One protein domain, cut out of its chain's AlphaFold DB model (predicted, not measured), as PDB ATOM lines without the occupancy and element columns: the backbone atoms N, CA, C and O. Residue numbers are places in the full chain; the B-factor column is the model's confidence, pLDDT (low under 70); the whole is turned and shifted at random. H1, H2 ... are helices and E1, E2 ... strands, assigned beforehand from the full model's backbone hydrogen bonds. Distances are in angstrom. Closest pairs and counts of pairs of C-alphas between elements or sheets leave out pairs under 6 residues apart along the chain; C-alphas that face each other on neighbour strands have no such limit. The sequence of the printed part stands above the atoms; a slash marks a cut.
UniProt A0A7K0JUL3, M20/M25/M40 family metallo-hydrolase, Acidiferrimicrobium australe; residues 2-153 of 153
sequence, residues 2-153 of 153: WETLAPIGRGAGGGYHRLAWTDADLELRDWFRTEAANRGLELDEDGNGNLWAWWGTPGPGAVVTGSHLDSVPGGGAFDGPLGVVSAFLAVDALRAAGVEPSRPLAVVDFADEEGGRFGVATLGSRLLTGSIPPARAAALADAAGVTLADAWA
ATOM      1  N   TRP A   2     -11.950 -61.380 -29.375       94.44
ATOM      2  CA  TRP A   2     -10.709 -60.723 -28.927       94.44
ATOM      3  C   TRP A   2      -9.568 -60.768 -29.947       94.44
ATOM      4  O   TRP A   2      -8.837 -59.799 -30.082       94.44
ATOM      5  N   GLU A   3      -9.435 -61.866 -30.692       95.94
ATOM      6  CA  GLU A   3      -8.384 -62.023 -31.709       95.94
ATOM      7  C   GLU A   3      -8.446 -60.955 -32.808       95.94
ATOM      8  O   GLU A   3      -7.403 -60.508 -33.274       95.94
ATOM      9  N   THR A   4      -9.652 -60.518 -33.186       97.25
ATOM     10  CA  THR A   4      -9.867 -59.479 -34.205       97.25
ATOM     11  C   THR A   4      -9.830 -58.066 -33.625       97.25
ATOM     12  O   THR A   4      -9.482 -57.139 -34.342       97.25
ATOM     13  N   LEU A   5     -10.116 -57.899 -32.329       98.06
ATOM     14  CA  LEU A   5     -10.112 -56.604 -31.639       98.06
ATOM     15  C   LEU A   5      -8.734 -56.195 -31.086       98.06
ATOM     16  O   LEU A   5      -8.350 -55.029 -31.114       98.06
ATOM     17  N   ALA A   6      -7.977 -57.158 -30.558       97.25
ATOM     18  CA  ALA A   6      -6.685 -56.939 -29.911       97.25
ATOM     19  C   ALA A   6      -5.583 -56.300 -30.785       97.25
ATOM     20  O   ALA A   6      -4.708 -55.651 -30.210       97.25
ATOM     21  N   PRO A   7      -5.519 -56.469 -32.121       97.88
ATOM     22  CA  PRO A   7      -4.501 -55.777 -32.910       97.88
ATOM     23  C   PRO A   7      -4.799 -54.280 -33.107       97.88
ATOM     24  O   PRO A   7      -3.860 -53.503 -33.279       97.88
ATOM     25  N   ILE A   8      -6.066 -53.861 -33.037       98.50
ATOM     26  CA  ILE A   8      -6.491 -52.510 -33.422       98.50
ATOM     27  C   ILE A   8      -5.990 -51.475 -32.408       98.50
ATOM     28  O   ILE A   8      -6.249 -51.583 -31.203       98.50
ATOM     29  N   GLY A   9      -5.256 -50.468 -32.889       97.81
ATOM     30  CA  GLY A   9      -4.698 -49.388 -32.067       97.81
ATOM     31  C   GLY A   9      -3.614 -49.825 -31.074       97.81
ATOM     32  O   GLY A   9      -3.332 -49.095 -30.122       97.81
ATOM     33  N   ARG A  10      -3.019 -51.017 -31.231       97.62
ATOM     34  CA  ARG A  10      -2.000 -51.525 -30.301       97.62
ATOM     35  C   ARG A  10      -0.627 -50.908 -30.573       97.62
ATOM     36  O   ARG A  10      -0.050 -51.086 -31.642       97.62
ATOM     37  N   GLY A  11      -0.071 -50.224 -29.579       94.12
ATOM     38  CA  GLY A  11       1.266 -49.637 -29.638       94.12
ATOM     39  C   GLY A  11       2.388 -50.649 -29.381       94.12
ATOM     40  O   GLY A  11       2.191 -51.697 -28.763       94.12
ATOM     41  N   ALA A  12       3.615 -50.297 -29.783       91.12
ATOM     42  CA  ALA A  12       4.809 -51.132 -29.592       91.12
ATOM     43  C   ALA A  12       5.113 -51.448 -28.111       91.12
ATOM     44  O   ALA A  12       5.679 -52.494 -27.805       91.12
ATOM     45  N   GLY A  13       4.709 -50.564 -27.189       90.06
ATOM     46  CA  GLY A  13       4.830 -50.766 -25.740       90.06
ATOM     47  C   GLY A  13       3.779 -51.706 -25.135       90.06
ATOM     48  O   GLY A  13       3.791 -51.931 -23.930       90.06
ATOM     49  N   GLY A  14       2.861 -52.245 -25.944       92.25
ATOM     50  CA  GLY A  14       1.830 -53.191 -25.517       92.25
ATOM     51  C   GLY A  14       0.516 -52.567 -25.037       92.25
ATOM     52  O   GLY A  14      -0.465 -53.304 -24.950       92.25
ATOM     53  N   GLY A  15       0.484 -51.256 -24.771       96.94
ATOM     54  CA  GLY A  15      -0.742 -50.487 -24.517       96.94
ATOM     55  C   GLY A  15      -1.453 -50.053 -25.802       96.94
ATOM     56  O   GLY A  15      -0.954 -50.292 -26.906       96.94
ATOM     57  N   TYR A  16      -2.605 -49.404 -25.655       98.06
ATOM     58  CA  TYR A  16      -3.453 -48.984 -26.772       98.06
ATOM     59  C   TYR A  16      -3.508 -47.466 -26.949       98.06
ATOM     60  O   TYR A  16      -3.363 -46.702 -25.998       98.06
ATOM     61  N   HIS A  17      -3.701 -47.037 -28.194       97.06
ATOM     62  CA  HIS A  17      -3.889 -45.646 -28.590       97.06
ATOM     63  C   HIS A  17      -5.114 -45.571 -29.501       97.06
ATOM     64  O   HIS A  17      -5.002 -45.737 -30.713       97.06
ATOM     65  N   ARG A  18      -6.287 -45.387 -28.895       97.88
ATOM     66  CA  ARG A  18      -7.591 -45.450 -29.566       97.88
ATOM     67  C   ARG A  18      -8.372 -44.170 -29.300       97.88
ATOM     68  O   ARG A  18      -9.455 -44.198 -28.741       97.88
ATOM     69  N   LEU A  19      -7.766 -43.028 -29.610       97.31
ATOM     70  CA  LEU A  19      -8.432 -41.741 -29.426       97.31
ATOM     71  C   LEU A  19      -9.595 -41.615 -30.413       97.31
ATOM     72  O   LEU A  19      -9.446 -41.979 -31.582       97.31
ATOM     73  N   ALA A  20     -10.712 -41.056 -29.956       97.00
ATOM     74  CA  ALA A  20     -11.922 -40.934 -30.757       97.00
ATOM     75  C   ALA A  20     -11.674 -40.211 -32.103       97.00
ATOM     76  O   ALA A  20     -10.937 -39.217 -32.172       97.00
ATOM     77  N   TRP A  21     -12.274 -40.722 -33.179       96.25
ATOM     78  CA  TRP A  21     -12.139 -40.268 -34.574       96.25
ATOM     79  C   TRP A  21     -10.702 -40.184 -35.103       96.25
ATOM     80  O   TRP A  21     -10.376 -39.337 -35.938       96.25
ATOM     81  N   THR A  22      -9.808 -41.021 -34.586       96.50
ATOM     82  CA  THR A  22      -8.526 -41.319 -35.239       96.50
ATOM     83  C   THR A  22      -8.643 -42.620 -36.027       96.50
ATOM     84  O   THR A  22      -9.595 -43.367 -35.827       96.50
ATOM     85  N   ASP A  23      -7.668 -42.935 -36.882       97.19
ATOM     86  CA  ASP A  23      -7.693 -44.155 -37.707       97.19
ATOM     87  C   ASP A  23      -7.966 -45.432 -36.891       97.19
ATOM     88  O   ASP A  23      -8.731 -46.290 -37.320       97.19
ATOM     89  N   ALA A  24      -7.391 -45.535 -35.687       97.94
ATOM     90  CA  ALA A  24      -7.611 -46.680 -34.808       97.94
ATOM     91  C   ALA A  24      -9.056 -46.761 -34.294       97.94
ATOM     92  O   ALA A  24      -9.598 -47.855 -34.187       97.94
ATOM     93  N   ASP A  25      -9.680 -45.625 -33.978       98.12
ATOM     94  CA  ASP A  25     -11.092 -45.588 -33.594       98.12
ATOM     95  C   ASP A  25     -12.000 -45.905 -34.785       98.12
ATOM     96  O   ASP A  25     -12.907 -46.718 -34.660       98.12
ATOM     97  N   LEU A  26     -11.714 -45.373 -35.975       98.00
ATOM     98  CA  LEU A  26     -12.472 -45.716 -37.184       98.00
ATOM     99  C   LEU A  26     -12.424 -47.228 -37.478       98.00
ATOM    100  O   LEU A  26     -13.455 -47.828 -37.779       98.00
ATOM    101  N   GLU A  27     -11.265 -47.867 -37.296       98.69
ATOM    102  CA  GLU A  27     -11.128 -49.323 -37.417       98.69
ATOM    103  C   GLU A  27     -11.920 -50.083 -36.331       98.69
ATOM    104  O   GLU A  27     -12.524 -51.119 -36.614       98.69
ATOM    105  N   LEU A  28     -11.987 -49.568 -35.096       98.75
ATOM    106  CA  LEU A  28     -12.815 -50.141 -34.019       98.75
ATOM    107  C   LEU A  28     -14.308 -50.012 -34.301       98.75
ATOM    108  O   LEU A  28     -15.070 -50.950 -34.057       98.75
ATOM    109  N   ARG A  29     -14.723 -48.869 -34.845       98.56
ATOM    110  CA  ARG A  29     -16.096 -48.624 -35.277       98.56
ATOM    111  C   ARG A  29     -16.472 -49.625 -36.361       98.56
ATOM    112  O   ARG A  29     -17.486 -50.302 -36.226       98.56
ATOM    113  N   ASP A  30     -15.628 -49.824 -37.372       98.62
ATOM    114  CA  ASP A  30     -15.843 -50.841 -38.412       98.62
ATOM    115  C   ASP A  30     -15.861 -52.273 -37.856       98.62
ATOM    116  O   ASP A  30     -16.680 -53.103 -38.277       98.62
ATOM    117  N   TRP A  31     -15.017 -52.565 -36.863       98.75
ATOM    118  CA  TRP A  31     -15.070 -53.824 -36.122       98.75
ATOM    119  C   TRP A  31     -16.429 -54.004 -35.428       98.75
ATOM    120  O   TRP A  31     -17.054 -55.053 -35.590       98.75
ATOM    121  N   PHE A  32     -16.949 -52.980 -34.743       98.88
ATOM    122  CA  PHE A  32     -18.267 -53.023 -34.103       98.88
ATOM    123  C   PHE A  32     -19.382 -53.279 -35.125       98.88
ATOM    124  O   PHE A  32     -20.221 -54.159 -34.916       98.88
ATOM    125  N   ARG A  33     -19.365 -52.569 -36.266       98.81
ATOM    126  CA  ARG A  33     -20.328 -52.782 -37.365       98.81
ATOM    127  C   ARG A  33     -20.284 -54.220 -37.874       98.81
ATOM    128  O   ARG A  33     -21.329 -54.830 -38.094       98.81
ATOM    129  N   THR A  34     -19.084 -54.777 -38.019       98.62
ATOM    130  CA  THR A  34     -18.878 -56.161 -38.461       98.62
ATOM    131  C   THR A  34     -19.428 -57.160 -37.443       98.62
ATOM    132  O   THR A  34     -20.150 -58.086 -37.812       98.62
ATOM    133  N   GLU A  35     -19.151 -56.973 -36.151       98.75
ATOM    134  CA  GLU A  35     -19.657 -57.849 -35.088       98.75
ATOM    135  C   GLU A  35     -21.186 -57.783 -34.946       98.75
ATOM    136  O   GLU A  35     -21.822 -58.815 -34.693       98.75
ATOM    137  N   ALA A  36     -21.788 -56.612 -35.169       98.75
ATOM    138  CA  ALA A  36     -23.236 -56.441 -35.250       98.75
ATOM    139  C   ALA A  36     -23.829 -57.176 -36.465       98.75
ATOM    140  O   ALA A  36     -24.759 -57.976 -36.318       98.75
ATOM    141  N   ALA A  37     -23.249 -56.977 -37.654       98.50
ATOM    142  CA  ALA A  37     -23.695 -57.599 -38.900       98.50
ATOM    143  C   ALA A  37     -23.581 -59.132 -38.871       98.50
ATOM    144  O   ALA A  37     -24.504 -59.825 -39.297       98.50
ATOM    145  N   ASN A  38     -22.509 -59.676 -38.286       98.06
ATOM    146  CA  ASN A  38     -22.325 -61.121 -38.091       98.06
ATOM    147  C   ASN A  38     -23.443 -61.759 -37.251       98.06
ATOM    148  O   ASN A  38     -23.695 -62.959 -37.346       98.06
ATOM    149  N   ARG A  39     -24.134 -60.952 -36.440       97.75
ATOM    150  CA  ARG A  39     -25.288 -61.352 -35.627       97.75
ATOM    151  C   ARG A  39     -26.614 -60.901 -36.242       97.75
ATOM    152  O   ARG A  39     -27.658 -61.120 -35.633       97.75
ATOM    153  N   GLY A  40     -26.623 -60.288 -37.421       98.00
ATOM    154  CA  GLY A  40     -27.840 -59.736 -38.020       98.00
ATOM    155  C   GLY A  40     -28.547 -58.731 -37.106       98.00
ATOM    156  O   GLY A  40     -29.774 -58.708 -37.066       98.00
ATOM    157  N   LEU A  41     -27.782 -57.983 -36.307       98.56
ATOM    158  CA  LEU A  41     -28.295 -56.862 -35.525       98.56
ATOM    159  C   LEU A  41     -28.381 -55.632 -36.430       98.56
ATOM    160  O   LEU A  41     -27.503 -55.417 -37.268       98.56
ATOM    161  N   GLU A  42     -29.432 -54.838 -36.267       98.38
ATOM    162  CA  GLU A  42     -29.604 -53.604 -37.030       98.38
ATOM    163  C   GLU A  42     -28.677 -52.528 -36.464       98.38
ATOM    164  O   GLU A  42     -28.740 -52.202 -35.278       98.38
ATOM    165  N   LEU A  43     -27.780 -52.018 -37.304       98.38
ATOM    166  CA  LEU A  43     -26.837 -50.981 -36.914       98.38
ATOM    167  C   LEU A  43     -27.491 -49.601 -37.028       98.38
ATOM    168  O   LEU A  43     -28.057 -49.275 -38.070       98.38
ATOM    169  N   ASP A  44     -27.320 -48.780 -36.000       97.75
ATOM    170  CA  ASP A  44     -27.688 -47.367 -35.992       97.75
ATOM    171  C   ASP A  44     -26.529 -46.540 -35.420       97.75
ATOM    172  O   ASP A  44     -25.930 -46.905 -34.410       97.75
ATOM    173  N   GLU A  45     -26.183 -45.444 -36.084       97.06
ATOM    174  CA  GLU A  45     -25.189 -44.481 -35.613       97.06
ATOM    175  C   GLU A  45     -25.921 -43.182 -35.313       97.06
ATOM    176  O   GLU A  45     -26.443 -42.529 -36.219       97.06
ATOM    177  N   ASP A  46     -25.997 -42.831 -34.030       96.12
ATOM    178  CA  ASP A  46     -26.780 -41.673 -33.621       96.12
ATOM    179  C   ASP A  46     -26.053 -40.352 -33.924       96.12
ATOM    180  O   ASP A  46     -24.852 -40.297 -34.187       96.12
ATOM    181  N   GLY A  47     -26.785 -39.237 -33.839       94.81
ATOM    182  CA  GLY A  47     -26.213 -37.900 -34.043       94.81
ATOM    183  C   GLY A  47     -25.218 -37.444 -32.963       94.81
ATOM    184  O   GLY A  47     -24.715 -36.327 -33.054       94.81
ATOM    185  N   ASN A  48     -24.959 -38.263 -31.940       96.06
ATOM    186  CA  ASN A  48     -23.969 -38.023 -30.886       96.06
ATOM    187  C   ASN A  48     -22.697 -38.859 -31.087       96.06
ATOM    188  O   ASN A  48     -21.739 -38.721 -30.327       96.06
ATOM    189  N   GLY A  49     -22.722 -39.745 -32.079       95.56
ATOM    190  CA  GLY A  49     -21.646 -40.624 -32.463       95.56
ATOM    191  C   GLY A  49     -21.562 -41.970 -31.786       95.56
ATOM    192  O   GLY A  49     -20.598 -42.703 -32.026       95.56
ATOM    193  N   ASN A  50     -22.574 -42.332 -31.009       98.50
ATOM    194  CA  ASN A  50     -22.661 -43.672 -30.454       98.50
ATOM    195  C   ASN A  50     -23.069 -44.659 -31.549       98.50
ATOM    196  O   ASN A  50     -23.921 -44.353 -32.389       98.50
ATOM    197  N   LEU A  51     -22.494 -45.858 -31.505       98.69
ATOM    198  CA  LEU A  51     -22.912 -46.967 -32.353       98.69
ATOM    199  C   LEU A  51     -23.827 -47.897 -31.571       98.69
ATOM    200  O   LEU A  51     -23.521 -48.310 -30.453       98.69
ATOM    201  N   TRP A  52     -24.938 -48.263 -32.192       98.81
ATOM    202  CA  TRP A  52     -25.964 -49.120 -31.630       98.81
ATOM    203  C   TRP A  52     -26.139 -50.349 -32.512       98.81
ATOM    204  O   TRP A  52     -26.283 -50.233 -33.725       98.81
ATOM    205  N   ALA A  53     -26.161 -51.531 -31.906       98.81
ATOM    206  CA  ALA A  53     -26.489 -52.786 -32.570       98.81
ATOM    207  C   ALA A  53     -27.770 -53.363 -31.960       98.81
ATOM    208  O   ALA A  53     -27.752 -53.939 -30.868       98.81
ATOM    209  N   TRP A  54     -28.884 -53.188 -32.664       98.69
ATOM    210  CA  TRP A  54     -30.231 -53.483 -32.190       98.69
ATOM    211  C   TRP A  54     -30.674 -54.916 -32.495       98.69
ATOM    212  O   TRP A  54     -30.616 -55.397 -33.628       98.69
ATOM    213  N   TRP A  55     -31.192 -55.592 -31.470       98.31
ATOM    214  CA  TRP A  55     -31.999 -56.801 -31.591       98.31
ATOM    215  C   TRP A  55     -33.477 -56.424 -31.431       98.31
ATOM    216  O   TRP A  55     -33.981 -56.250 -30.316       98.31
ATOM    217  N   GLY A  56     -34.161 -56.311 -32.570       96.56
ATOM    218  CA  GLY A  56     -35.532 -55.804 -32.667       96.56
ATOM    219  C   GLY A  56     -35.580 -54.300 -32.939       96.56
ATOM    220  O   GLY A  56     -34.561 -53.620 -32.910       96.56
ATOM    221  N   THR A  57     -36.772 -53.771 -33.216       96.12
ATOM    222  CA  THR A  57     -36.946 -52.354 -33.564       96.12
ATOM    223  C   THR A  57     -36.717 -51.447 -32.347       96.12
ATOM    224  O   THR A  57     -37.340 -51.696 -31.310       96.12
ATOM    225  N   PRO A  58     -35.903 -50.377 -32.448       96.88
ATOM    226  CA  PRO A  58     -35.704 -49.420 -31.361       96.88
ATOM    227  C   PRO A  58     -37.030 -48.866 -30.827       96.88
ATOM    228  O   PRO A  58     -37.945 -48.542 -31.588       96.88
ATOM    229  N   GLY A  59     -37.153 -48.732 -29.505       94.00
ATOM    230  CA  GLY A  59     -38.392 -48.236 -28.914       94.00
ATOM    231  C   GLY A  59     -38.401 -48.153 -27.388       94.00
ATOM    232  O   GLY A  59     -37.425 -48.510 -26.721       94.00
ATOM    233  N   PRO A  60     -39.515 -47.669 -26.809       95.06
ATOM    234  CA  PRO A  60     -39.660 -47.496 -25.373       95.06
ATOM    235  C   PRO A  60     -39.402 -48.786 -24.605       95.06
ATOM    236  O   PRO A  60     -39.853 -49.870 -24.975       95.06
ATOM    237  N   GLY A  61     -38.692 -48.654 -23.489       95.88
ATOM    238  CA  GLY A  61     -38.340 -49.802 -22.675       95.88
ATOM    239  C   GLY A  61     -37.266 -50.696 -23.295       95.88
ATOM    240  O   GLY A  61     -37.078 -51.803 -22.800       95.88
ATOM    241  N   ALA A  62     -36.527 -50.260 -24.309       97.94
ATOM    242  CA  ALA A  62     -35.314 -50.965 -24.697       97.94
ATOM    243  C   ALA A  62     -34.402 -51.250 -23.486       97.94
ATOM    244  O   ALA A  62     -34.324 -50.451 -22.547       97.94
ATOM    245  N   VAL A  63     -33.725 -52.398 -23.502       98.19
ATOM    246  CA  VAL A  63     -32.647 -52.705 -22.557       98.19
ATOM    247  C   VAL A  63     -31.332 -52.594 -23.311       98.19
ATOM    248  O   VAL A  63     -31.105 -53.289 -24.296       98.19
ATOM    249  N   VAL A  64     -30.474 -51.699 -22.842       98.19
ATOM    250  CA  VAL A  64     -29.198 -51.385 -23.482       98.19
ATOM    251  C   VAL A  64     -28.075 -51.868 -22.579       98.19
ATOM    252  O   VAL A  64     -28.106 -51.653 -21.367       98.19
ATOM    253  N   THR A  65     -27.080 -52.516 -23.166       98.62
ATOM    254  CA  THR A  65     -25.830 -52.884 -22.503       98.62
ATOM    255  C   THR A  65     -24.667 -52.596 -23.442       98.62
ATOM    256  O   THR A  65     -24.845 -52.545 -24.652       98.62
ATOM    257  N   GLY A  66     -23.480 -52.341 -22.914       98.56
ATOM    258  CA  GLY A  66     -22.361 -51.888 -23.725       98.56
ATOM    259  C   GLY A  66     -21.364 -51.107 -22.895       98.56
ATOM    260  O   GLY A  66     -21.386 -51.177 -21.664       98.56
ATOM    261  N   SER A  67     -20.476 -50.396 -23.578       98.81
ATOM    262  CA  SER A  67     -19.425 -49.592 -22.957       98.81
ATOM    263  C   SER A  67     -18.864 -48.629 -24.008       98.81
ATOM    264  O   SER A  67     -19.655 -47.965 -24.666       98.81
ATOM    265  N   HIS A  68     -17.549 -48.564 -24.167       98.81
ATOM    266  CA  HIS A  68     -16.848 -47.763 -25.163       98.81
ATOM    267  C   HIS A  68     -15.683 -48.570 -25.761       98.81
ATOM    268  O   HIS A  68     -15.272 -49.584 -25.187       98.81
ATOM    269  N   LEU A  69     -15.164 -48.162 -26.916       98.69
ATOM    270  CA  LEU A  69     -13.981 -48.765 -27.542       98.69
ATOM    271  C   LEU A  69     -12.758 -47.840 -27.550       98.69
ATOM    272  O   LEU A  69     -11.638 -48.332 -27.746       98.69
ATOM    273  N   ASP A  70     -12.953 -46.540 -27.310       98.31
ATOM    274  CA  ASP A  70     -11.864 -45.575 -27.200       98.31
ATOM    275  C   ASP A  70     -10.984 -45.844 -25.971       98.31
ATOM    276  O   ASP A  70     -11.355 -46.581 -25.056       98.31
ATOM    277  N   SER A  71      -9.777 -45.283 -25.967       98.00
ATOM    278  CA  SER A  71      -8.846 -45.425 -24.848       98.00
ATOM    279  C   SER A  71      -8.035 -44.159 -24.625       98.00
ATOM    280  O   SER A  71      -7.667 -43.457 -25.573       98.00
ATOM    281  N   VAL A  72      -7.580 -43.955 -23.388       95.50
ATOM    282  CA  VAL A  72      -6.430 -43.072 -23.143       95.50
ATOM    283  C   VAL A  72      -5.158 -43.579 -23.852       95.50
ATOM    284  O   VAL A  72      -5.034 -44.776 -24.146       95.50
ATOM    285  N   PRO A  73      -4.166 -42.706 -24.126       94.31
ATOM    286  CA  PRO A  73      -2.870 -43.127 -24.650       94.31
ATOM    287  C   PRO A  73      -2.150 -44.108 -23.716       94.31
ATOM    288  O   PRO A  73      -1.916 -43.811 -22.546       94.31
ATOM    289  N   GLY A  74      -1.747 -45.262 -24.246       95.12
ATOM    290  CA  GLY A  74      -1.154 -46.341 -23.453       95.12
ATOM    291  C   GLY A  74      -2.172 -47.112 -22.607       95.12
ATOM    292  O   GLY A  74      -1.763 -47.815 -21.684       95.12
ATOM    293  N   GLY A  75      -3.468 -46.988 -22.917       95.56
ATOM    294  CA  GLY A  75      -4.563 -47.640 -22.206       95.56
ATOM    295  C   GLY A  75      -4.456 -49.166 -22.181       95.56
ATOM    296  O   GLY A  75      -3.765 -49.791 -22.996       95.56
ATOM    297  N   GLY A  76      -5.137 -49.767 -21.205       96.88
ATOM    298  CA  GLY A  76      -5.211 -51.215 -21.052       96.88
ATOM    299  C   GLY A  76      -6.060 -51.872 -22.139       96.88
ATOM    300  O   GLY A  76      -6.763 -51.218 -22.897       96.88
ATOM    301  N   ALA A  77      -6.011 -53.202 -22.208       96.44
ATOM    302  CA  ALA A  77      -6.766 -53.931 -23.224       96.44
ATOM    303  C   ALA A  77      -8.275 -53.996 -22.932       96.44
ATOM    304  O   ALA A  77      -9.047 -54.212 -23.855       96.44
ATOM    305  N   PHE A  78      -8.678 -53.878 -21.662       97.81
ATOM    306  CA  PHE A  78     -10.010 -54.270 -21.191       97.81
ATOM    307  C   PHE A  78     -10.945 -53.109 -20.863       97.81
ATOM    308  O   PHE A  78     -12.155 -53.321 -20.881       97.81
ATOM    309  N   ASP A  79     -10.401 -51.937 -20.540       98.38
ATOM    310  CA  ASP A  79     -11.196 -50.775 -20.145       98.38
ATOM    311  C   ASP A  79     -11.955 -50.233 -21.353       98.38
ATOM    312  O   ASP A  79     -11.316 -49.817 -22.316       98.38
ATOM    313  N   GLY A  80     -13.280 -50.396 -21.347       98.62
ATOM    314  CA  GLY A  80     -14.147 -50.258 -22.519       98.62
ATOM    315  C   GLY A  80     -14.443 -51.583 -23.242       98.62
ATOM    316  O   GLY A  80     -15.528 -52.161 -23.057       98.62
ATOM    317  N   PRO A  81     -13.496 -52.149 -24.023       98.69
ATOM    318  CA  PRO A  81     -13.695 -53.344 -24.839       98.69
ATOM    319  C   PRO A  81     -14.291 -54.548 -24.118       98.69
ATOM    320  O   PRO A  81     -15.039 -55.312 -24.731       98.69
ATOM    321  N   LEU A  82     -13.986 -54.745 -22.831       98.69
ATOM    322  CA  LEU A  82     -14.562 -55.854 -22.073       98.69
ATOM    323  C   LEU A  82     -16.090 -55.753 -22.014       98.69
ATOM    324  O   LEU A  82     -16.765 -56.772 -22.165       98.69
ATOM    325  N   GLY A  83     -16.639 -54.553 -21.825       98.81
ATOM    326  CA  GLY A  83     -18.082 -54.332 -21.765       98.81
ATOM    327  C   GLY A  83     -18.757 -54.573 -23.114       98.81
ATOM    328  O   GLY A  83     -19.735 -55.317 -23.181       98.81
ATOM    329  N   VAL A  84     -18.189 -54.033 -24.197       98.88
ATOM    330  CA  VAL A  84     -18.719 -54.207 -25.563       98.88
ATOM    331  C   VAL A  84     -18.673 -55.676 -25.997       98.88
ATOM    332  O   VAL A  84     -19.675 -56.229 -26.452       98.88
ATOM    333  N   VAL A  85     -17.540 -56.359 -25.796       98.81
ATOM    334  CA  VAL A  85     -17.406 -57.788 -26.124       98.81
ATOM    335  C   VAL A  85     -18.359 -58.636 -25.283       98.81
ATOM    336  O   VAL A  85     -19.032 -59.513 -25.821       98.81
ATOM    337  N   SER A  86     -18.460 -58.369 -23.977       98.81
ATOM    338  CA  SER A  86     -19.367 -59.118 -23.099       98.81
ATOM    339  C   SER A  86     -20.832 -58.932 -23.492       98.81
ATOM    340  O   SER A  86     -21.600 -59.887 -23.427       98.81
ATOM    341  N   ALA A  87     -21.217 -57.737 -23.944       98.81
ATOM    342  CA  ALA A  87     -22.565 -57.447 -24.418       98.81
ATOM    343  C   ALA A  87     -22.926 -58.251 -25.681       98.81
ATOM    344  O   ALA A  87     -23.983 -58.885 -25.723       98.81
ATOM    345  N   PHE A  88     -22.032 -58.321 -26.672       98.81
ATOM    346  CA  PHE A  88     -22.234 -59.188 -27.841       98.81
ATOM    347  C   PHE A  88     -22.299 -60.676 -27.467       98.81
ATOM    348  O   PHE A  88     -23.177 -61.392 -27.943       98.81
ATOM    349  N   LEU A  89     -21.425 -61.142 -26.569       98.62
ATOM    350  CA  LEU A  89     -21.460 -62.529 -26.090       98.62
ATOM    351  C   LEU A  89     -22.744 -62.842 -25.304       98.62
ATOM    352  O   LEU A  89     -23.246 -63.964 -25.367       98.62
ATOM    353  N   ALA A  90     -23.306 -61.867 -24.586       98.56
ATOM    354  CA  ALA A  90     -24.593 -62.021 -23.918       98.56
ATOM    355  C   ALA A  90     -25.739 -62.181 -24.930       98.56
ATOM    356  O   ALA A  90     -26.607 -63.030 -24.726       98.56
ATOM    357  N   VAL A  91     -25.720 -61.434 -26.041       98.50
ATOM    358  CA  VAL A  91     -26.660 -61.639 -27.158       98.50
ATOM    359  C   VAL A  91     -26.543 -63.062 -27.709       98.50
ATOM    360  O   VAL A  91     -27.561 -63.740 -27.861       98.50
ATOM    361  N   ASP A  92     -25.320 -63.548 -27.940       98.50
ATOM    362  CA  ASP A  92     -25.084 -64.913 -28.430       98.50
ATOM    363  C   ASP A  92     -25.627 -65.968 -27.455       98.50
ATOM    364  O   ASP A  92     -26.307 -66.912 -27.863       98.50
ATOM    365  N   ALA A  93     -25.385 -65.783 -26.154       98.62
ATOM    366  CA  ALA A  93     -25.864 -66.684 -25.112       98.62
ATOM    367  C   ALA A  93     -27.399 -66.714 -25.021       98.62
ATOM    368  O   ALA A  93     -27.988 -67.790 -24.905       98.62
ATOM    369  N   LEU A  94     -28.058 -65.554 -25.115       98.38
ATOM    370  CA  LEU A  94     -29.521 -65.458 -25.122       98.38
ATOM    371  C   LEU A  94     -30.125 -66.165 -26.342       98.38
ATOM    372  O   LEU A  94     -31.076 -66.934 -26.195       98.38
ATOM    373  N   ARG A  95     -29.541 -65.974 -27.531       97.44
ATOM    374  CA  ARG A  95     -29.974 -66.676 -28.750       97.44
ATOM    375  C   ARG A  95     -29.779 -68.181 -28.653       97.44
ATOM    376  O   ARG A  95     -30.686 -68.933 -28.994       97.44
ATOM    377  N   ALA A  96     -28.630 -68.630 -28.149       98.31
ATOM    378  CA  ALA A  96     -28.357 -70.050 -27.941       98.31
ATOM    379  C   ALA A  96     -29.338 -70.693 -26.944       98.31
ATOM    380  O   ALA A  96     -29.673 -71.868 -27.076       98.31
ATOM    381  N   ALA A  97     -29.837 -69.916 -25.978       98.50
ATOM    382  CA  ALA A  97     -30.877 -70.333 -25.043       98.50
ATOM    383  C   ALA A  97     -32.308 -70.270 -25.625       98.50
ATOM    384  O   ALA A  97     -33.258 -70.606 -24.920       98.50
ATOM    385  N   GLY A  98     -32.483 -69.852 -26.886       97.94
ATOM    386  CA  GLY A  98     -33.790 -69.729 -27.537       97.94
ATOM    387  C   GLY A  98     -34.640 -68.569 -27.010       97.94
ATOM    388  O   GLY A  98     -35.867 -68.634 -27.069       97.94
ATOM    389  N   VAL A  99     -34.011 -67.535 -26.445       97.75
ATOM    390  CA  VAL A  99     -34.719 -66.349 -25.953       97.75
ATOM    391  C   VAL A  99     -35.157 -65.482 -27.127       97.75
ATOM    392  O   VAL A  99     -34.325 -65.029 -27.909       97.75
ATOM    393  N   GLU A 100     -36.451 -65.174 -27.171       94.81
ATOM    394  CA  GLU A 100     -37.015 -64.105 -27.995       94.81
ATOM    395  C   GLU A 100     -37.316 -62.894 -27.098       94.81
ATOM    396  O   GLU A 100     -38.186 -62.984 -26.220       94.81
ATOM    397  N   PRO A 101     -36.590 -61.770 -27.242       94.12
ATOM    398  CA  PRO A 101     -36.783 -60.611 -26.383       94.12
ATOM    399  C   PRO A 101     -38.195 -60.027 -26.510       94.12
ATOM    400  O   PRO A 101     -38.650 -59.673 -27.594       94.12
ATOM    401  N   SER A 102     -38.883 -59.849 -25.380       94.94
ATOM    402  CA  SER A 102     -40.184 -59.157 -25.330       94.94
ATOM    403  C   SER A 102     -40.067 -57.632 -25.435       94.94
ATOM    404  O   SER A 102     -41.074 -56.931 -25.538       94.94
ATOM    405  N   ARG A 103     -38.839 -57.114 -25.364       96.94
ATOM    406  CA  ARG A 103     -38.461 -55.701 -25.460       96.94
ATOM    407  C   ARG A 103     -37.208 -55.609 -26.337       96.94
ATOM    408  O   ARG A 103     -36.414 -56.551 -26.299       96.94
ATOM    409  N   PRO A 104     -36.994 -54.504 -27.072       98.06
ATOM    410  CA  PRO A 104     -35.785 -54.331 -27.873       98.06
ATOM    411  C   PRO A 104     -34.533 -54.401 -26.996       98.06
ATOM    412  O   PRO A 104     -34.532 -53.875 -25.878       98.06
ATOM    413  N   LEU A 105     -33.474 -55.025 -27.502       98.50
ATOM    414  CA  LEU A 105     -32.161 -55.028 -26.860       98.50
ATOM    415  C   LEU A 105     -31.163 -54.294 -27.751       98.50
ATOM    416  O   LEU A 105     -31.256 -54.401 -28.969       98.50
ATOM    417  N   ALA A 106     -30.192 -53.601 -27.167       98.62
ATOM    418  CA  ALA A 106     -29.068 -53.063 -27.927       98.62
ATOM    419  C   ALA A 106     -27.738 -53.313 -27.234       98.62
ATOM    420  O   ALA A 106     -27.631 -53.197 -26.009       98.62
ATOM    421  N   VAL A 107     -26.731 -53.595 -28.059       98.88
ATOM    422  CA  VAL A 107     -25.333 -53.374 -27.701       98.88
ATOM    423  C   VAL A 107     -24.966 -51.949 -28.106       98.88
ATOM    424  O   VAL A 107     -25.291 -51.549 -29.222       98.88
ATOM    425  N   VAL A 108     -24.321 -51.189 -27.224       98.88
ATOM    426  CA  VAL A 108     -23.863 -49.820 -27.514       98.88
ATOM    427  C   VAL A 108     -22.352 -49.678 -27.341       98.88
ATOM    428  O   VAL A 108     -21.763 -50.237 -26.411       98.88
ATOM    429  N   ASP A 109     -21.746 -48.911 -28.237       98.88
ATOM    430  CA  ASP A 109     -20.404 -48.348 -28.117       98.88
ATOM    431  C   ASP A 109     -20.532 -46.818 -28.027       98.88
ATOM    432  O   ASP A 109     -20.949 -46.157 -28.984       98.88
ATOM    433  N   PHE A 110     -20.283 -46.266 -26.837       98.75
ATOM    434  CA  PHE A 110     -20.370 -44.834 -26.569       98.75
ATOM    435  C   PHE A 110     -19.131 -44.105 -27.083       98.75
ATOM    436  O   PHE A 110     -18.007 -44.504 -26.798       98.75
ATOM    437  N   ALA A 111     -19.342 -42.990 -27.783       97.88
ATOM    438  CA  ALA A 111     -18.246 -42.192 -28.324       97.88
ATOM    439  C   ALA A 111     -17.495 -41.394 -27.244       97.88
ATOM    440  O   ALA A 111     -18.124 -40.710 -26.429       97.88
ATOM    441  N   ASP A 112     -16.158 -41.424 -27.326       97.38
ATOM    442  CA  ASP A 112     -15.206 -40.629 -26.529       97.38
ATOM    443  C   ASP A 112     -15.539 -40.661 -25.025       97.38
ATOM    444  O   ASP A 112     -15.855 -39.643 -24.396       97.38
ATOM    445  N   GLU A 113     -15.545 -41.865 -24.450       98.31
ATOM    446  CA  GLU A 113     -15.808 -42.061 -23.024       98.31
ATOM    447  C   GLU A 113     -14.659 -41.523 -22.178       98.31
ATOM    448  O   GLU A 113     -14.899 -40.792 -21.217       98.31
ATOM    449  N   GLU A 114     -13.422 -41.767 -22.597       97.38
ATOM    450  CA  GLU A 114     -12.242 -41.358 -21.839       97.38
ATOM    451  C   GLU A 114     -12.030 -39.840 -21.926       97.38
ATOM    452  O   GLU A 114     -11.353 -39.223 -21.096       97.38
ATOM    453  N   GLY A 115     -12.595 -39.207 -22.963       95.50
ATOM    454  CA  GLY A 115     -12.387 -37.795 -23.271       95.50
ATOM    455  C   GLY A 115     -10.936 -37.490 -23.640       95.50
ATOM    456  O   GLY A 115     -10.483 -36.349 -23.495       95.50
ATOM    457  N   GLY A 116     -10.185 -38.507 -24.077       93.62
ATOM    458  CA  GLY A 116      -8.743 -38.429 -24.289       93.62
ATOM    459  C   GLY A 116      -8.348 -37.439 -25.383       93.62
ATOM    460  O   GLY A 116      -7.237 -36.906 -25.352       93.62
ATOM    461  N   ARG A 117      -9.251 -37.167 -26.336       96.06
ATOM    462  CA  ARG A 117      -8.999 -36.236 -27.443       96.06
ATOM    463  C   ARG A 117      -9.526 -34.826 -27.181       96.06
ATOM    464  O   ARG A 117      -8.797 -33.865 -27.418       96.06
ATOM    465  N   PHE A 118     -10.756 -34.693 -26.682       96.94
ATOM    466  CA  PHE A 118     -11.450 -33.399 -26.561       96.94
ATOM    467  C   PHE A 118     -11.566 -32.867 -25.125       96.94
ATOM    468  O   PHE A 118     -12.167 -31.815 -24.893       96.94
ATOM    469  N   GLY A 119     -10.986 -33.570 -24.149       95.69
ATOM    470  CA  GLY A 119     -10.887 -33.123 -22.758       95.69
ATOM    471  C   GLY A 119     -12.202 -33.166 -21.977       95.69
ATOM    472  O   GLY A 119     -12.293 -32.576 -20.898       95.69
ATOM    473  N   VAL A 120     -13.226 -33.839 -22.506       96.19
ATOM    474  CA  VAL A 120     -14.509 -34.062 -21.834       96.19
ATOM    475  C   VAL A 120     -14.837 -35.545 -21.900       96.19
ATOM    476  O   VAL A 120     -15.231 -36.040 -22.946       96.19
ATOM    477  N   ALA A 121     -14.702 -36.226 -20.765       97.12
ATOM    478  CA  ALA A 121     -15.091 -37.623 -20.633       97.12
ATOM    479  C   ALA A 121     -16.604 -37.814 -20.806       97.12
ATOM    480  O   ALA A 121     -17.401 -36.910 -20.515       97.12
ATOM    481  N   THR A 122     -16.976 -39.027 -21.202       98.00
ATOM    482  CA  THR A 122     -18.336 -39.532 -21.391       98.00
ATOM    483  C   THR A 122     -19.135 -38.732 -22.413       98.00
ATOM    484  O   THR A 122     -20.332 -38.502 -22.237       98.00
ATOM    485  N   LEU A 123     -18.488 -38.278 -23.487       97.81
ATOM    486  CA  LEU A 123     -19.066 -37.306 -24.414       97.81
ATOM    487  C   LEU A 123     -20.348 -37.816 -25.083       97.81
ATOM    488  O   LEU A 123     -21.387 -37.154 -24.996       97.81
ATOM    489  N   GLY A 124     -20.304 -39.007 -25.685       97.88
ATOM    490  CA  GLY A 124     -21.438 -39.604 -26.387       97.88
ATOM    491  C   GLY A 124     -22.649 -39.857 -25.481       97.88
ATOM    492  O   GLY A 124     -23.787 -39.558 -25.853       97.88
ATOM    493  N   SER A 125     -22.426 -40.314 -24.243       98.12
ATOM    494  CA  SER A 125     -23.503 -40.543 -23.266       98.12
ATOM    495  C   SER A 125     -24.008 -39.248 -22.612       98.12
ATOM    496  O   SER A 125     -25.204 -39.112 -22.327       98.12
ATOM    497  N   ARG A 126     -23.151 -38.239 -22.422       98.56
ATOM    498  CA  ARG A 126     -23.573 -36.892 -22.001       98.56
ATOM    499  C   ARG A 126     -24.440 -36.219 -23.051       98.56
ATOM    500  O   ARG A 126     -25.420 -35.580 -22.678       98.56
ATOM    501  N   LEU A 127     -24.097 -36.345 -24.330       98.06
ATOM    502  CA  LEU A 127     -24.907 -35.830 -25.432       98.06
ATOM    503  C   LEU A 127     -26.265 -36.540 -25.485       98.06
ATOM    504  O   LEU A 127     -27.297 -35.871 -25.464       98.06
ATOM    505  N   LEU A 128     -26.267 -37.877 -25.410       97.75
ATOM    506  CA  LEU A 128     -27.487 -38.689 -25.357       97.75
ATOM    507  C   LEU A 128     -28.428 -38.277 -24.213       97.75
ATOM    508  O   LEU A 128     -29.642 -38.216 -24.387       97.75
ATOM    509  N   THR A 129     -27.876 -37.989 -23.033       97.81
ATOM    510  CA  THR A 129     -28.658 -37.620 -21.840       97.81
ATOM    511  C   THR A 129     -28.973 -36.127 -21.739       97.81
ATOM    512  O   THR A 129     -29.690 -35.719 -20.825       97.81
ATOM    513  N   GLY A 130     -28.440 -35.292 -22.637       97.62
ATOM    514  CA  GLY A 130     -28.556 -33.833 -22.546       97.62
ATOM    515  C   GLY A 130     -27.723 -33.203 -21.420       97.62
ATOM    516  O   GLY A 130     -27.936 -32.043 -21.071       97.62
ATOM    517  N   SER A 131     -26.761 -33.940 -20.857       98.06
ATOM    518  CA  SER A 131     -25.856 -33.464 -19.798       98.06
ATOM    519  C   SER A 131     -24.795 -32.480 -20.307       98.06
ATOM    520  O   SER A 131     -24.137 -31.811 -19.507       98.06
ATOM    521  N   ILE A 132     -24.611 -32.380 -21.627       97.75
ATOM    522  CA  ILE A 132     -23.805 -31.347 -22.284       97.75
ATOM    523  C   ILE A 132     -24.586 -30.747 -23.465       97.75
ATOM    524  O   ILE A 132     -25.156 -31.496 -24.258       97.75
ATOM    525  N   PRO A 133     -24.625 -29.408 -23.624       97.88
ATOM    526  CA  PRO A 133     -25.249 -28.800 -24.795       97.88
ATOM    527  C   PRO A 133     -24.506 -29.188 -26.088       97.88
ATOM    528  O   PRO A 133     -23.281 -29.028 -26.126       97.88
ATOM    529  N   PRO A 134     -25.199 -29.581 -27.177       96.75
ATOM    530  CA  PRO A 134     -24.548 -29.954 -28.438       96.75
ATOM    531  C   PRO A 134     -23.619 -28.870 -28.996       96.75
ATOM    532  O   PRO A 134     -22.501 -29.161 -29.399       96.75
ATOM    533  N   ALA A 135     -24.021 -27.597 -28.915       97.06
ATOM    534  CA  ALA A 135     -23.181 -26.478 -29.347       97.06
ATOM    535  C   ALA A 135     -21.878 -26.351 -28.533       97.06
ATOM    536  O   ALA A 135     -20.859 -25.907 -29.058       97.06
ATOM    537  N   ARG A 136     -21.892 -26.745 -27.250       97.69
ATOM    538  CA  ARG A 136     -20.683 -26.762 -26.418       97.69
ATOM    539  C   ARG A 136     -19.778 -27.928 -26.796       97.69
ATOM    540  O   ARG A 136     -18.574 -27.713 -26.875       97.69
ATOM    541  N   ALA A 137     -20.351 -29.112 -27.011       97.50
ATOM    542  CA  ALA A 137     -19.616 -30.297 -27.447       97.50
ATOM    543  C   ALA A 137     -18.948 -30.066 -28.811       97.50
ATOM    544  O   ALA A 137     -17.742 -30.241 -28.933       97.50
ATOM    545  N   ALA A 138     -19.700 -29.562 -29.793       97.00
ATOM    546  CA  ALA A 138     -19.215 -29.267 -31.142       97.00
ATOM    547  C   ALA A 138     -18.000 -28.318 -31.164       97.00
ATOM    548  O   ALA A 138     -17.146 -28.432 -32.034       97.00
ATOM    549  N   ALA A 139     -17.917 -27.400 -30.193       97.81
ATOM    550  CA  ALA A 139     -16.833 -26.428 -30.059       97.81
ATOM    551  C   ALA A 139     -15.645 -26.910 -29.202       97.81
ATOM    552  O   ALA A 139     -14.724 -26.127 -28.956       97.81
ATOM    553  N   LEU A 140     -15.663 -28.142 -28.679       97.81
ATOM    554  CA  LEU A 140     -14.476 -28.728 -28.053       97.81
ATOM    555  C   LEU A 140     -13.402 -28.920 -29.120       97.81
ATOM    556  O   LEU A 140     -13.729 -29.279 -30.246       97.81
ATOM    557  N   ALA A 141     -12.141 -28.678 -28.772       97.81
ATOM    558  CA  ALA A 141     -11.022 -28.799 -29.695       97.81
ATOM    559  C   ALA A 141      -9.925 -29.671 -29.092       97.81
ATOM    560  O   ALA A 141      -9.671 -29.601 -27.886       97.81
ATOM    561  N   ASP A 142      -9.293 -30.481 -29.934       96.62
ATOM    562  CA  ASP A 142      -8.138 -31.279 -29.542       96.62
ATOM    563  C   ASP A 142      -6.859 -30.428 -29.438       96.62
ATOM    564  O   ASP A 142      -6.851 -29.217 -29.684       96.62
ATOM    565  N   ALA A 143      -5.744 -31.056 -29.061       94.88
ATOM    566  CA  ALA A 143      -4.462 -30.369 -28.896       94.88
ATOM    567  C   ALA A 143      -3.921 -29.727 -30.193       94.88
ATOM    568  O   ALA A 143      -3.054 -28.855 -30.117       94.88
ATOM    569  N   ALA A 144      -4.412 -30.143 -31.367       95.81
ATOM    570  CA  ALA A 144      -4.057 -29.568 -32.663       95.81
ATOM    571  C   ALA A 144      -5.027 -28.455 -33.104       95.81
ATOM    572  O   ALA A 144      -4.802 -27.818 -34.133       95.81
ATOM    573  N   GLY A 145      -6.083 -28.195 -32.326       97.00
ATOM    574  CA  GLY A 145      -7.110 -27.204 -32.629       97.00
ATOM    575  C   GLY A 145      -8.226 -27.711 -33.544       97.00
ATOM    576  O   GLY A 145      -9.046 -26.897 -33.967       97.00
ATOM    577  N   VAL A 146      -8.283 -29.013 -33.848       97.50
ATOM    578  CA  VAL A 146      -9.391 -29.603 -34.614       97.50
ATOM    579  C   VAL A 146     -10.606 -29.681 -33.703       97.50
ATOM    580  O   VAL A 146     -10.512 -30.222 -32.598       97.50
ATOM    581  N   THR A 147     -11.737 -29.122 -34.134       97.94
ATOM    582  CA  THR A 147     -12.958 -29.169 -33.327       97.94
ATOM    583  C   THR A 147     -13.626 -30.538 -33.409       97.94
ATOM    584  O   THR A 147     -13.431 -31.268 -34.380       97.94
ATOM    585  N   LEU A 148     -14.451 -30.892 -32.420       96.56
ATOM    586  CA  LEU A 148     -15.276 -32.100 -32.482       96.56
ATOM    587  C   LEU A 148     -16.134 -32.108 -33.754       96.56
ATOM    588  O   LEU A 148     -16.254 -33.138 -34.407       96.56
ATOM    589  N   ALA A 149     -16.701 -30.953 -34.118       95.50
ATOM    590  CA  ALA A 149     -17.493 -30.816 -35.335       95.50
ATOM    591  C   ALA A 149     -16.681 -31.123 -36.605       95.50
ATOM    592  O   ALA A 149     -17.216 -31.748 -37.513       95.50
ATOM    593  N   ASP A 150     -15.408 -30.723 -36.653       96.00
ATOM    594  CA  ASP A 150     -14.527 -30.993 -37.796       96.00
ATOM    595  C   ASP A 150     -14.018 -32.440 -37.815       96.00
ATOM    596  O   ASP A 150     -13.840 -33.010 -38.882       96.00
ATOM    597  N   ALA A 151     -13.770 -33.041 -36.647       92.69
ATOM    598  CA  ALA A 151     -13.324 -34.432 -36.544       92.69
ATOM    599  C   ALA A 151     -14.432 -35.441 -36.891       92.69
ATOM    600  O   ALA A 151     -14.132 -36.557 -37.306       92.69
ATOM    601  N   TRP A 152     -15.690 -35.047 -36.680       82.56
ATOM    602  CA  TRP A 152     -16.884 -35.830 -36.994       82.56
ATOM    603  C   TRP A 152     -17.293 -35.755 -38.478       82.56
ATOM    604  O   TRP A 152     -18.000 -36.641 -38.957       82.56
ATOM    605  N   ALA A 153     -16.919 -34.676 -39.173       73.06
ATOM    606  CA  ALA A 153     -17.355 -34.367 -40.540       73.06
ATOM    607  C   ALA A 153     -16.710 -35.264 -41.608       73.06
ATOM    608  O   ALA A 153     -17.438 -35.611 -42.568       73.06
TER     609      ALA A 153
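This is residues 2 to 153 of the 153 residues of the protein "M20/M25/M40 family metallo-hydrolase" of Acidiferrimicrobium australe (UniProt A0A7K0JUL3). What shape do these atoms make? A sheet of four strands, in the order E1, E2, E4, E3, has two long helices, H2 and H3, side by side over one face and no named helix on the other. Short H1 lies beyond these two helices, away from the sheet, and short H4, H5 and H6 follow one another past the ends of E1 and E4. What is it built of? The printed part has 152 residues, under half of them in named elements: six helices and four strands, in the order H1 H2 E1 E2 E3 H3 E4 H4 H5 H6, with a mixed sheet and the class mixed, helices and strands. How spread is it? It is compact, with a radius of gyration of the C-alphas of 15.6 A, and spans 50 by 38 by 21 A, only just flat.

What does the first helix meet? H1, residues 2 to 5, only just touches residues 28 to 31 of H2, residues 23 to 38, with 3 pairs of C-alphas within 8 A; the closest are those of Leu 5 and Trp 31, 7.2 A apart. How do the strands join? E1, residues 42 to 45, and E2, residues 51 to 55, form an antiparallel hairpin, with N 42 and O 54 within hydrogen-bond range at 2.9 A. E2 is antiparallel to E4, residues 105 to 109, with N 53 and O 107 at 2.8 A, and E4 is parallel to edge strand E3, residues 63 to 67, with N 65 and O 106 at 3.0 A. Where are the long helices? H2 is over E1 and E2 at a height over the sheet of 9.7 A, and H3, residues 81 to 96, is over E4 and E3 at 9.2 A, on the same face: two layers, helices on one face of a sheet. They are close but not clearly touching, at a shallow tilt of 7 degrees, the same way, the closest C-alphas being those of Glu 35 and Phe 88, 7.8 A apart. E3, H3 and E4 form a strand-helix-strand unit, two parallel neighbour strands with a helix between, and its crossover is right-handed. What of the last helices? H5, residues 134 to 138, only just touches H4, residues 123 to 129, and H6, residues 148 to 152, with 3 pairs of C-alphas within 8 A each; the closest are those of Leu 127 and Pro 134, 6.6 A, and of Ala 138 and Ala 149, 4.8 A. Every O i to N i+4 pair is within hydrogen-bond range in H2, H3, H4, H5 and H6; H1 is too short for one.

Where do the elements begin and end? H1 begins at C-alpha 2, (-10.709, -60.723, -28.927), and H6 ends at C-alpha 152, (-16.884, -35.830, -36.994). How long are the longer ones? H2 and H3 each measure 22.4 A from first to last C-alpha, and E3 and E4 each 13.6 A.

Which links are long? Those from H1 to H2, E3 to H3 and E4 to H4, with 17, 13 and 13 residues. Is anything cut or uncertain? The printed part has no cut, and no printed residue is under 70 in pLDDT. How far does it reach? The two C-alphas farthest apart are those of Gly 98 and Gly 145, 50.5 A.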